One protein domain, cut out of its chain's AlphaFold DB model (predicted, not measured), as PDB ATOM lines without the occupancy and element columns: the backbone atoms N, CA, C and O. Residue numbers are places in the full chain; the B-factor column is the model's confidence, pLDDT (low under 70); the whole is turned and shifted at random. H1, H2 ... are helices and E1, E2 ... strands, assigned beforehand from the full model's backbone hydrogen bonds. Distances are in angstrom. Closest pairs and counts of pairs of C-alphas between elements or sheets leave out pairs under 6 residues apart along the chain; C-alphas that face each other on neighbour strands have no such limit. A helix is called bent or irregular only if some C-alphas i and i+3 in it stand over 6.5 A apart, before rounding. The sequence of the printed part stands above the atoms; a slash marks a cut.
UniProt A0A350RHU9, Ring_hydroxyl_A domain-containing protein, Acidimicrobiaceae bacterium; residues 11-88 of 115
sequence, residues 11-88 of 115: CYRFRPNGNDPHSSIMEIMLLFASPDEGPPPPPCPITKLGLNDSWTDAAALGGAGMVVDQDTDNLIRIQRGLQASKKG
ATOM      1  N   CYS A  11     104.652 129.232  73.669       91.00
ATOM      2  CA  CYS A  11     103.459 128.899  74.430       91.00
ATOM      3  C   CYS A  11     102.317 128.526  73.478       91.00
ATOM      4  O   CYS A  11     102.030 129.253  72.526       91.00
ATOM      5  N   TYR A  12     101.661 127.398  73.756       92.56
ATOM      6  CA  TYR A  12     100.514 126.911  72.993       92.56
ATOM      7  C   TYR A  12      99.223 127.154  73.762       92.56
ATOM      8  O   TYR A  12      99.144 126.886  74.963       92.56
ATOM      9  N   ARG A  13      98.182 127.589  73.055       95.06
ATOM     10  CA  ARG A  13      96.825 127.665  73.596       95.06
ATOM     11  C   ARG A  13      95.842 127.025  72.627       95.06
ATOM     12  O   ARG A  13      95.787 127.407  71.466       95.06
ATOM     13  N   PHE A  14      95.048 126.087  73.134       95.06
ATOM     14  CA  PHE A  14      93.960 125.443  72.401       95.06
ATOM     15  C   PHE A  14      92.633 125.855  73.029       95.06
ATOM     16  O   PHE A  14      92.478 125.792  74.250       95.06
ATOM     17  N   ARG A  15      91.680 126.300  72.209       95.88
ATOM     18  CA  ARG A  15      90.347 126.715  72.664       95.88
ATOM     19  C   ARG A  15      89.259 126.105  71.788       95.88
ATOM     20  O   ARG A  15      89.478 125.981  70.585       95.88
ATOM     21  N   PRO A  16      88.076 125.794  72.340       95.62
ATOM     22  CA  PRO A  16      86.913 125.472  71.521       95.62
ATOM     23  C   PRO A  16      86.621 126.597  70.522       95.62
ATOM     24  O   PRO A  16      86.740 127.782  70.856       95.62
ATOM     25  N   ASN A  17      86.226 126.236  69.302       95.94
ATOM     26  CA  ASN A  17      85.720 127.197  68.330       95.94
ATOM     27  C   ASN A  17      84.198 127.331  68.486       95.94
ATOM     28  O   ASN A  17      83.408 126.736  67.754       95.94
ATOM     29  N   GLY A  18      83.781 128.070  69.517       96.06
ATOM     30  CA  GLY A  18      82.382 128.094  69.942       96.06
ATOM     31  C   GLY A  18      81.945 126.727  70.479       96.06
ATOM     32  O   GLY A  18      82.670 126.115  71.259       96.06
ATOM     33  N   ASN A  19      80.774 126.254  70.045       95.81
ATOM     34  CA  ASN A  19      80.223 124.942  70.413       95.81
ATOM     35  C   ASN A  19      80.443 123.874  69.327       95.81
ATOM     36  O   ASN A  19      79.738 122.867  69.315       95.81
ATOM     37  N   ASP A  20      81.368 124.098  68.392       95.31
ATOM     38  CA  ASP A  20      81.690 123.123  67.353       95.31
ATOM     39  C   ASP A  20      82.689 122.073  67.882       95.31
ATOM     40  O   ASP A  20      83.850 122.408  68.125       95.31
ATOM     41  N   PRO A  21      82.293 120.794  68.044       91.25
ATOM     42  CA  PRO A  21      83.202 119.733  68.475       91.25
ATOM     43  C   PRO A  21      84.188 119.300  67.375       91.25
ATOM     44  O   PRO A  21      85.021 118.421  67.606       91.25
ATOM     45  N   HIS A  22      84.079 119.848  66.161       92.12
ATOM     46  CA  HIS A  22      84.920 119.496  65.019       92.12
ATOM     47  C   HIS A  22      86.020 120.512  64.728       92.12
ATOM     48  O   HIS A  22      86.857 120.253  63.863       92.12
ATOM     49  N   SER A  23      86.071 121.629  65.458       94.12
ATOM     50  CA  SER A  23      87.138 122.608  65.301       94.12
ATOM     51  C   SER A  23      87.591 123.218  66.626       94.12
ATOM     52  O   SER A  23      86.854 123.329  67.606       94.12
ATOM     53  N   SER A  24      88.860 123.611  66.659       95.25
ATOM     54  CA  SER A  24      89.459 124.353  67.762       95.25
ATOM     55  C   SER A  24      90.309 125.492  67.212       95.25
ATOM     56  O   SER A  24      90.723 125.478  66.053       95.25
ATOM     57  N   ILE A  25      90.544 126.500  68.044       96.19
ATOM     58  CA  ILE A  25      91.477 127.583  67.757       96.19
ATOM     59  C   ILE A  25      92.790 127.231  68.450       96.19
ATOM     60  O   ILE A  25      92.835 127.159  69.681       96.19
ATOM     61  N   MET A  26      93.835 127.012  67.656       95.69
ATOM     62  CA  MET A  26      95.204 126.816  68.120       95.69
ATOM     63  C   MET A  26      95.983 128.120  67.960       95.69
ATOM     64  O   MET A  26      96.008 128.713  66.885       95.69
ATOM     65  N   GLU A  27      96.626 128.562  69.031       95.88
ATOM     66  CA  GLU A  27      97.467 129.754  69.055       95.88
ATOM     67  C   GLU A  27      98.880 129.363  69.475       95.88
ATOM     68  O   GLU A  27      99.063 128.640  70.459       95.88
ATOM     69  N   ILE A  28      99.867 129.874  68.743       94.38
ATOM     70  CA  ILE A  28     101.284 129.768  69.080       94.38
ATOM     71  C   ILE A  28     101.778 131.173  69.397       94.38
ATOM     72  O   ILE A  28     101.686 132.076  68.567       94.38
ATOM     73  N   MET A  29     102.285 131.359  70.609       92.56
ATOM     74  CA  MET A  29     102.809 132.633  71.091       92.56
ATOM     75  C   MET A  29     104.303 132.487  71.360       92.56
ATOM     76  O   MET A  29     104.714 131.558  72.053       92.56
ATOM     77  N   LEU A  30     105.107 133.415  70.840       90.56
ATOM     78  CA  LEU A  30     106.533 133.517  71.150       90.56
ATOM     79  C   LEU A  30     106.730 134.609  72.203       90.56
ATOM     80  O   LEU A  30     106.635 135.797  71.898       90.56
ATOM     81  N   LEU A  31     106.954 134.200  73.451       89.19
ATOM     82  CA  LEU A  31     106.991 135.087  74.617       89.19
ATOM     83  C   LEU A  31     108.432 135.343  75.074       89.19
ATOM     84  O   LEU A  31     108.897 134.777  76.062       89.19
ATOM     85  N   PHE A  32     109.157 136.169  74.324       86.31
ATOM     86  CA  PHE A  32     110.537 136.531  74.652       86.31
ATOM     87  C   PHE A  32     110.632 137.311  75.969       86.31
ATOM     88  O   PHE A  32     109.694 138.007  76.365       86.31
ATOM     89  N   ALA A  33     111.780 137.195  76.642       86.12
ATOM     90  CA  ALA A  33     112.068 137.985  77.830       86.12
ATOM     91  C   ALA A  33     112.032 139.485  77.509       86.12
ATOM     92  O   ALA A  33     112.388 139.907  76.404       86.12
ATOM     93  N   SER A  34     111.616 140.284  78.491       87.69
ATOM     94  CA  SER A  34     111.765 141.735  78.418       87.69
ATOM     95  C   SER A  34     113.236 142.106  78.221       87.69
ATOM     96  O   SER A  34     114.104 141.390  78.726       87.69
ATOM     97  N   PRO A  35     113.528 143.209  77.513       89.12
ATOM     98  CA  PRO A  35     114.890 143.714  77.443       89.12
ATOM     99  C   PRO A  35     115.390 144.077  78.849       89.12
ATOM    100  O   PRO A  35     114.603 144.524  79.686       89.12
ATOM    101  N   ASP A  36     116.692 143.906  79.088       91.81
ATOM    102  CA  ASP A  36     117.320 144.275  80.366       91.81
ATOM    103  C   ASP A  36     117.229 145.790  80.627       91.81
ATOM    104  O   ASP A  36     117.152 146.226  81.772       91.81
ATOM    105  N   GLU A  37     117.196 146.586  79.554       95.38
ATOM    106  CA  GLU A  37     117.153 148.047  79.579       95.38
ATOM    107  C   GLU A  37     116.092 148.585  78.605       95.38
ATOM    108  O   GLU A  37     115.940 148.097  77.483       95.38
ATOM    109  N   GLY A  38     115.400 149.654  79.006       92.62
ATOM    110  CA  GLY A  38     114.344 150.289  78.210       92.62
ATOM    111  C   GLY A  38     112.976 149.584  78.282       92.62
ATOM    112  O   GLY A  38     112.823 148.549  78.928       92.62
ATOM    113  N   PRO A  39     111.928 150.172  77.673       92.69
ATOM    114  CA  PRO A  39     110.591 149.588  77.697       92.69
ATOM    115  C   PRO A  39     110.488 148.363  76.768       92.69
ATOM    116  O   PRO A  39     111.153 148.321  75.730       92.69
ATOM    117  N   PRO A  40     109.616 147.385  77.083       89.62
ATOM    118  CA  PRO A  40     109.355 146.264  76.187       89.62
ATOM    119  C   PRO A  40     108.771 146.754  74.850       89.62
ATOM    120  O   PRO A  40     108.040 147.752  74.823       89.62
ATOM    121  N   PRO A  41     109.052 146.055  73.734       89.44
ATOM    122  CA  PRO A  41     108.447 146.388  72.454       89.44
ATOM    123  C   PRO A  41     106.920 146.199  72.512       89.44
ATOM    124  O   PRO A  41     106.423 145.375  73.289       89.44
ATOM    125  N   PRO A  42     106.153 146.929  71.686       91.62
ATOM    126  CA  PRO A  42     104.724 146.687  71.569       91.62
ATOM    127  C   PRO A  42     104.454 145.256  71.064       91.62
ATOM    128  O   PRO A  42     105.291 144.688  70.354       91.62
ATOM    129  N   PRO A  43     103.282 144.669  71.380       90.69
ATOM    130  CA  PRO A  43     102.901 143.358  70.867       90.69
ATOM    131  C   PRO A  43     102.965 143.300  69.337       90.69
ATOM    132  O   PRO A  43     102.559 144.244  68.655       90.69
ATOM    133  N   CYS A  44     103.447 142.181  68.793       89.62
ATOM    134  CA  CYS A  44     103.457 141.978  67.350       89.62
ATOM    135  C   CYS A  44     102.025 141.826  66.795       89.62
ATOM    136  O   CYS A  44     101.125 141.365  67.507       89.62
ATOM    137  N   PRO A  45     101.791 142.186  65.519       92.06
ATOM    138  CA  PRO A  45     100.530 141.887  64.856       92.06
ATOM    139  C   PRO A  45     100.250 140.381  64.848       92.06
ATOM    140  O   PRO A  45     101.147 139.563  64.645       92.06
ATOM    141  N   ILE A  46      98.982 140.015  65.016       93.88
ATOM    142  CA  ILE A  46      98.549 138.619  64.941       93.88
ATOM    143  C   ILE A  46      98.570 138.173  63.476       93.88
ATOM    144  O   ILE A  46      97.897 138.767  62.635       93.88
ATOM    145  N   THR A  47      99.288 137.087  63.186       95.81
ATOM    146  CA  THR A  47      99.156 136.367  61.912       95.81
ATOM    147  C   THR A  47      98.060 135.321  62.068       95.81
ATOM    148  O   THR A  47      98.197 134.393  62.862       95.81
ATOM    149  N   LYS A  48      96.945 135.498  61.356       95.94
ATOM    150  CA  LYS A  48      95.817 134.565  61.390       95.94
ATOM    151  C   LYS A  48      95.876 133.658  60.168       95.94
ATOM    152  O   LYS A  48      95.800 134.155  59.051       95.94
ATOM    153  N   LEU A  49      95.956 132.358  60.415       96.25
ATOM    154  CA  LEU A  49      95.923 131.320  59.393       96.25
ATOM    155  C   LEU A  49      94.530 130.679  59.340       96.25
ATOM    156  O   LEU A  49      93.855 130.531  60.365       96.25
ATOM    157  N   GLY A  50      94.084 130.349  58.134       95.19
ATOM    158  CA  GLY A  50      92.913 129.530  57.857       95.19
ATOM    159  C   GLY A  50      93.218 128.032  57.930       95.19
ATOM    160  O   GLY A  50      94.352 127.611  58.118       95.19
ATOM    161  N   LEU A  51      92.184 127.204  57.755       91.00
ATOM    162  CA  LEU A  51      92.297 125.740  57.854       91.00
ATOM    163  C   LEU A  51      93.159 125.089  56.759       91.00
ATOM    164  O   LEU A  51      93.568 123.947  56.930       91.00
ATOM    165  N   ASN A  52      93.369 125.781  55.637       93.19
ATOM    166  CA  ASN A  52      94.137 125.279  54.495       93.19
ATOM    167  C   ASN A  52      95.456 126.043  54.296       93.19
ATOM    168  O   ASN A  52      96.155 125.775  53.321       93.19
ATOM    169  N   ASP A  53      95.752 127.008  55.168       96.44
ATOM    170  CA  ASP A  53      96.993 127.779  55.106       96.44
ATOM    171  C   ASP A  53      98.103 126.991  55.811       96.44
ATOM    172  O   ASP A  53      97.833 126.237  56.751       96.44
ATOM    173  N   SER A  54      99.349 127.163  55.372       96.00
ATOM    174  CA  SER A  54     100.489 126.493  55.999       96.00
ATOM    175  C   SER A  54     100.962 127.291  57.209       96.00
ATOM    176  O   SER A  54     101.056 128.518  57.181       96.00
ATOM    177  N   TRP A  55     101.375 126.602  58.270       96.38
ATOM    178  CA  TRP A  55     102.059 127.236  59.395       96.38
ATOM    179  C   TRP A  55     103.391 127.877  58.996       96.38
ATOM    180  O   TRP A  55     103.887 128.743  59.718       96.38
ATOM    181  N   THR A  56     103.962 127.510  57.846       95.88
ATOM    182  CA  THR A  56     105.145 128.180  57.289       95.88
ATOM    183  C   THR A  56     104.852 129.578  56.742       95.88
ATOM    184  O   THR A  56     105.768 130.401  56.698       95.88
ATOM    185  N   ASP A  57     103.587 129.902  56.438       96.25
ATOM    186  CA  ASP A  57     103.173 131.254  56.039       96.25
ATOM    187  C   ASP A  57     103.319 132.251  57.206       96.25
ATOM    188  O   ASP A  57     103.519 133.453  57.010       96.25
ATOM    189  N   ALA A  58     103.305 131.759  58.451       95.25
ATOM    190  CA  ALA A  58     103.651 132.533  59.635       95.25
ATOM    191  C   ALA A  58     105.176 132.579  59.833       95.25
ATOM    192  O   ALA A  58     105.736 131.869  60.670       95.25
ATOM    193  N   ALA A  59     105.848 133.480  59.110       92.69
ATOM    194  CA  ALA A  59     107.311 133.629  59.110       92.69
ATOM    195  C   ALA A  59     107.955 133.699  60.514       92.69
ATOM    196  O   ALA A  59     109.080 133.237  60.704       92.69
ATOM    197  N   ALA A  60     107.236 134.230  61.512       90.19
ATOM    198  CA  ALA A  60     107.690 134.301  62.902       90.19
ATOM    199  C   ALA A  60     108.003 132.925  63.527       90.19
ATOM    200  O   ALA A  60     108.808 132.852  64.450       90.19
ATOM    201  N   LEU A  61     107.397 131.840  63.033       91.50
ATOM    202  CA  LEU A  61     107.645 130.483  63.527       91.50
ATOM    203  C   LEU A  61     108.955 129.879  63.006       91.50
ATOM    204  O   LEU A  61     109.431 128.887  63.564       91.50
ATOM    205  N   GLY A  62     109.551 130.451  61.956       90.56
ATOM    206  CA  GLY A  62     110.755 129.913  61.326       90.56
ATOM    207  C   GLY A  62     110.630 128.412  61.035       90.56
ATOM    208  O   GLY A  62     109.605 127.938  60.546       90.56
ATOM    209  N   GLY A  63     111.657 127.636  61.394       88.88
ATOM    210  CA  GLY A  63     111.668 126.181  61.186       88.88
ATOM    211  C   GLY A  63     110.594 125.403  61.962       88.88
ATOM    212  O   GLY A  63     110.297 124.268  61.596       88.88
ATOM    213  N   ALA A  64     109.982 125.988  62.999       90.44
ATOM    214  CA  ALA A  64     108.914 125.324  63.745       90.44
ATOM    215  C   ALA A  64     107.630 125.187  62.914       90.44
ATOM    216  O   ALA A  64     106.900 124.220  63.114       90.44
ATOM    217  N   GLY A  65     107.383 126.086  61.951       94.50
ATOM    218  CA  GLY A  65     106.191 126.033  61.096       94.50
ATOM    219  C   GLY A  65     106.033 124.680  60.396       94.50
ATOM    220  O   GLY A  65     104.966 124.082  60.446       94.50
ATOM    221  N   MET A  66     107.129 124.118  59.874       95.75
ATOM    222  CA  MET A  66     107.119 122.801  59.222       95.75
ATOM    223  C   MET A  66     106.760 121.645  60.165       95.75
ATOM    224  O   MET A  66     106.227 120.630  59.720       95.75
ATOM    225  N   VAL A  67     107.106 121.753  61.450       93.69
ATOM    226  CA  VAL A  67     106.774 120.733  62.456       93.69
ATOM    227  C   VAL A  67     105.297 120.836  62.823       93.69
ATOM    228  O   VAL A  67     104.610 119.824  62.900       93.69
ATOM    229  N   VAL A  68     104.788 122.059  62.972       94.81
ATOM    230  CA  VAL A  68     103.371 122.293  63.271       94.81
ATOM    231  C   VAL A  68     102.479 121.858  62.102       94.81
ATOM    232  O   VAL A  68     101.417 121.279  62.335       94.81
ATOM    233  N   ASP A  69     102.916 122.045  60.854       95.81
ATOM    234  CA  ASP A  69     102.227 121.488  59.683       95.81
ATOM    235  C   ASP A  69     102.105 119.962  59.775       95.81
ATOM    236  O   ASP A  69     101.017 119.420  59.600       95.81
ATOM    237  N   GLN A  70     103.184 119.256  60.131       95.94
ATOM    238  CA  GLN A  70     103.150 117.794  60.291       95.94
ATOM    239  C   GLN A  70     102.167 117.353  61.384       95.94
ATOM    240  O   GLN A  70     101.408 116.398  61.189       95.94
ATOM    241  N   ASP A  71     102.161 118.053  62.519       94.38
ATOM    242  CA  ASP A  71     101.256 117.760  63.630       94.38
ATOM    243  C   ASP A  71      99.791 118.015  63.245       94.38
ATOM    244  O   ASP A  71      98.921 117.178  63.501       94.38
ATOM    245  N   THR A  72      99.499 119.146  62.596       94.25
ATOM    246  CA  THR A  72      98.126 119.515  62.215       94.25
ATOM    247  C   THR A  72      97.570 118.645  61.090       94.25
ATOM    248  O   THR A  72      96.422 118.198  61.189       94.25
ATOM    249  N   ASP A  73      98.391 118.273  60.106       94.50
ATOM    250  CA  ASP A  73      98.037 117.275  59.091       94.50
ATOM    251  C   ASP A  73      97.645 115.934  59.721       94.50
ATOM    252  O   ASP A  73      96.679 115.283  59.300       94.50
ATOM    253  N   ASN A  74      98.381 115.510  60.751       95.12
ATOM    254  CA  ASN A  74      98.084 114.285  61.480       95.12
ATOM    255  C   ASN A  74      96.784 114.408  62.293       95.12
ATOM    256  O   ASN A  74      95.933 113.519  62.221       95.12
ATOM    257  N   LEU A  75      96.575 115.522  63.003       93.50
ATOM    258  CA  LEU A  75      95.355 115.771  63.784       93.50
ATOM    259  C   LEU A  75      94.089 115.714  62.919       93.50
ATOM    260  O   LEU A  75      93.101 115.094  63.317       93.50
ATOM    261  N   ILE A  76      94.126 116.284  61.711       92.44
ATOM    262  CA  ILE A  76      93.000 116.238  60.764       92.44
ATOM    263  C   ILE A  76      92.666 114.788  60.383       92.44
ATOM    264  O   ILE A  76      91.493 114.400  60.331       92.44
ATOM    265  N   ARG A  77      93.685 113.961  60.125       95.06
ATOM    266  CA  ARG A  77      93.503 112.543  59.771       95.06
ATOM    267  C   ARG A  77      92.983 111.728  60.951       95.06
ATOM    268  O   ARG A  77      92.079 110.915  60.759       95.06
ATOM    269  N   ILE A  78      93.495 111.981  62.158       94.56
ATOM    270  CA  ILE A  78      93.010 111.361  63.397       94.56
ATOM    271  C   ILE A  78      91.528 111.677  63.589       94.56
ATOM    272  O   ILE A  78      90.733 110.752  63.745       94.56
ATOM    273  N   GLN A  79      91.126 112.947  63.490       93.94
ATOM    274  CA  GLN A  79      89.734 113.353  63.694       93.94
ATOM    275  C   GLN A  79      88.777 112.673  62.703       93.94
ATOM    276  O   GLN A  79      87.736 112.146  63.104       93.94
ATOM    277  N   ARG A  80      89.151 112.603  61.418       94.69
ATOM    278  CA  ARG A  80      88.381 111.867  60.397       94.69
ATOM    279  C   ARG A  80      88.280 110.374  60.728       94.69
ATOM    280  O   ARG A  80      87.211 109.784  60.592       94.69
ATOM    281  N   GLY A  81      89.375 109.767  61.185       95.31
ATOM    282  CA  GLY A  81      89.409 108.362  61.597       95.31
ATOM    283  C   GLY A  81      88.518 108.069  62.807       95.31
ATOM    284  O   GLY A  81      87.808 107.064  62.813       95.31
ATOM    285  N   LEU A  82      88.498 108.964  63.798       94.25
ATOM    286  CA  LEU A  82      87.630 108.852  64.972       94.25
ATOM    287  C   LEU A  82      86.149 108.878  64.582       94.25
ATOM    288  O   LEU A  82      85.388 108.036  65.050       94.25
ATOM    289  N   GLN A  83      85.757 109.776  63.676       93.44
ATOM    290  CA  GLN A  83      84.380 109.862  63.176       93.44
ATOM    291  C   GLN A  83      83.966 108.636  62.355       93.44
ATOM    292  O   GLN A  83      82.830 108.176  62.452       93.44
ATOM    293  N   ALA A  84      84.880 108.089  61.552       95.50
ATOM    294  CA  ALA A  84      84.614 106.905  60.739       95.50
ATOM    295  C   ALA A  84      84.624 105.591  61.549       95.50
ATOM    296  O   ALA A  84      84.184 104.549  61.057       95.50
ATOM    297  N   SER A  85      85.147 105.608  62.779       95.50
ATOM    298  CA  SER A  85      85.321 104.411  63.598       95.50
ATOM    299  C   SER A  85      83.994 103.882  64.138       95.50
ATOM    300  O   SER A  85      83.346 104.495  64.983       95.50
ATOM    301  N   LYS A  86      83.641 102.651  63.753       94.81
ATOM    302  CA  LYS A  86      82.475 101.936  64.308       94.81
ATOM    303  C   LYS A  86      82.628 101.561  65.784       94.81
ATOM    304  O   LYS A  86      81.647 101.195  66.419       94.81
ATOM    305  N   LYS A  87      83.852 101.602  66.323       95.31
ATOM    306  CA  LYS A  87      84.136 101.203  67.707       95.31
ATOM    307  C   LYS A  87      83.555 102.188  68.727       95.31
ATOM    308  O   LYS A  87      83.285 101.782  69.849       95.31
ATOM    309  N   GLY A  88      83.421 103.468  68.363       89.75
ATOM    310  CA  GLY A  88      82.963 104.524  69.274       89.75
ATOM    311  C   GLY A  88      83.901 104.809  70.458       89.75
ATOM    312  O   GLY A  88      83.528 105.541  71.364       89.75
TER     313      GLY A  88
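Overview. This is residues 11 to 88 of the 115 residues of the protein "Ring_hydroxyl_A domain-containing protein" of Acidimicrobiaceae bacterium (UniProt A0A350RHU9). A narrow two-stranded hairpin, E1 and E2, and one long helix, H1, run lengthwise past each other with few contacts between them. They are joined by a long loop that runs out beyond the hairpin, folds back and leads to H1; its tip, residues 33 to 39, sticks out at one end. The printed part has 78 residues, with two named strands and then one named helix in the order E1, E2, H1; the sheet, in the order E1 - E2, is antiparallel, and the class is mixed, helices and strands. The whole is loose, with a radius of gyration of the C-alphas of 16.4 A, and spans 60 by 27 by 19 A, the loop's tip adding to the length.

Along the chain. E1 is residues 11 to 17, 18.8 A from first to last C-alpha, and begins with C-alpha 11 at (103.459, 128.899, 74.430). E2 is residues 20 to 30, 27.2 A long between its end C-alphas, and bends by 54 degrees at residue 23. Its last C-alpha, that of Leu 30, is at (106.533, 133.517, 71.150). Residues 31 to 63 hold no named element. H1 is residues 64 to 84, 30.6 A from first to last C-alpha, and ends with C-alpha 84 at (84.614, 106.905, 60.739). H1 is neither bent nor irregular.

Arrangement. E1 and E2 are a hairpin of antiparallel neighbour strands, with 157 degrees between their N-to-C directions. The C-alphas of Phe 14 and Met 26 face each other at 4.7 A. Across the pair, N 13 and O 27 are within hydrogen-bond range at 2.9 A, and so are N 27 and O 13 at 2.8 A. The closest C-alphas of E2 and H1 are those of His 22 and Gln 79, 7.9 A apart, the one pair of theirs within 8 A. Within 10 A there are 8 such pairs, made by residues 68 to 83 of H1. The centres of E2 and H1 are 12.6 A apart. E1 and H1 are apart, with no C-alpha of the one within 8 A of the other. In H1 every O i to N i+4 pair is within hydrogen-bond range.

Size, cuts and confidence. The two C-alphas farthest apart are those of Glu 37 and Lys 86, at 59.7 A. The outline is a rod, and residues 33 to 39 stand free. The first and last printed C-alphas, those of Cys 11 and Gly 88, are 32.3 A apart. The link from E1 to E2 is tight, with 2 residues, and the link from E2 to H1 is long, with 33. The printed part has no cut. The mean pLDDT of the printed part is 93.4, and no printed residue is under 70.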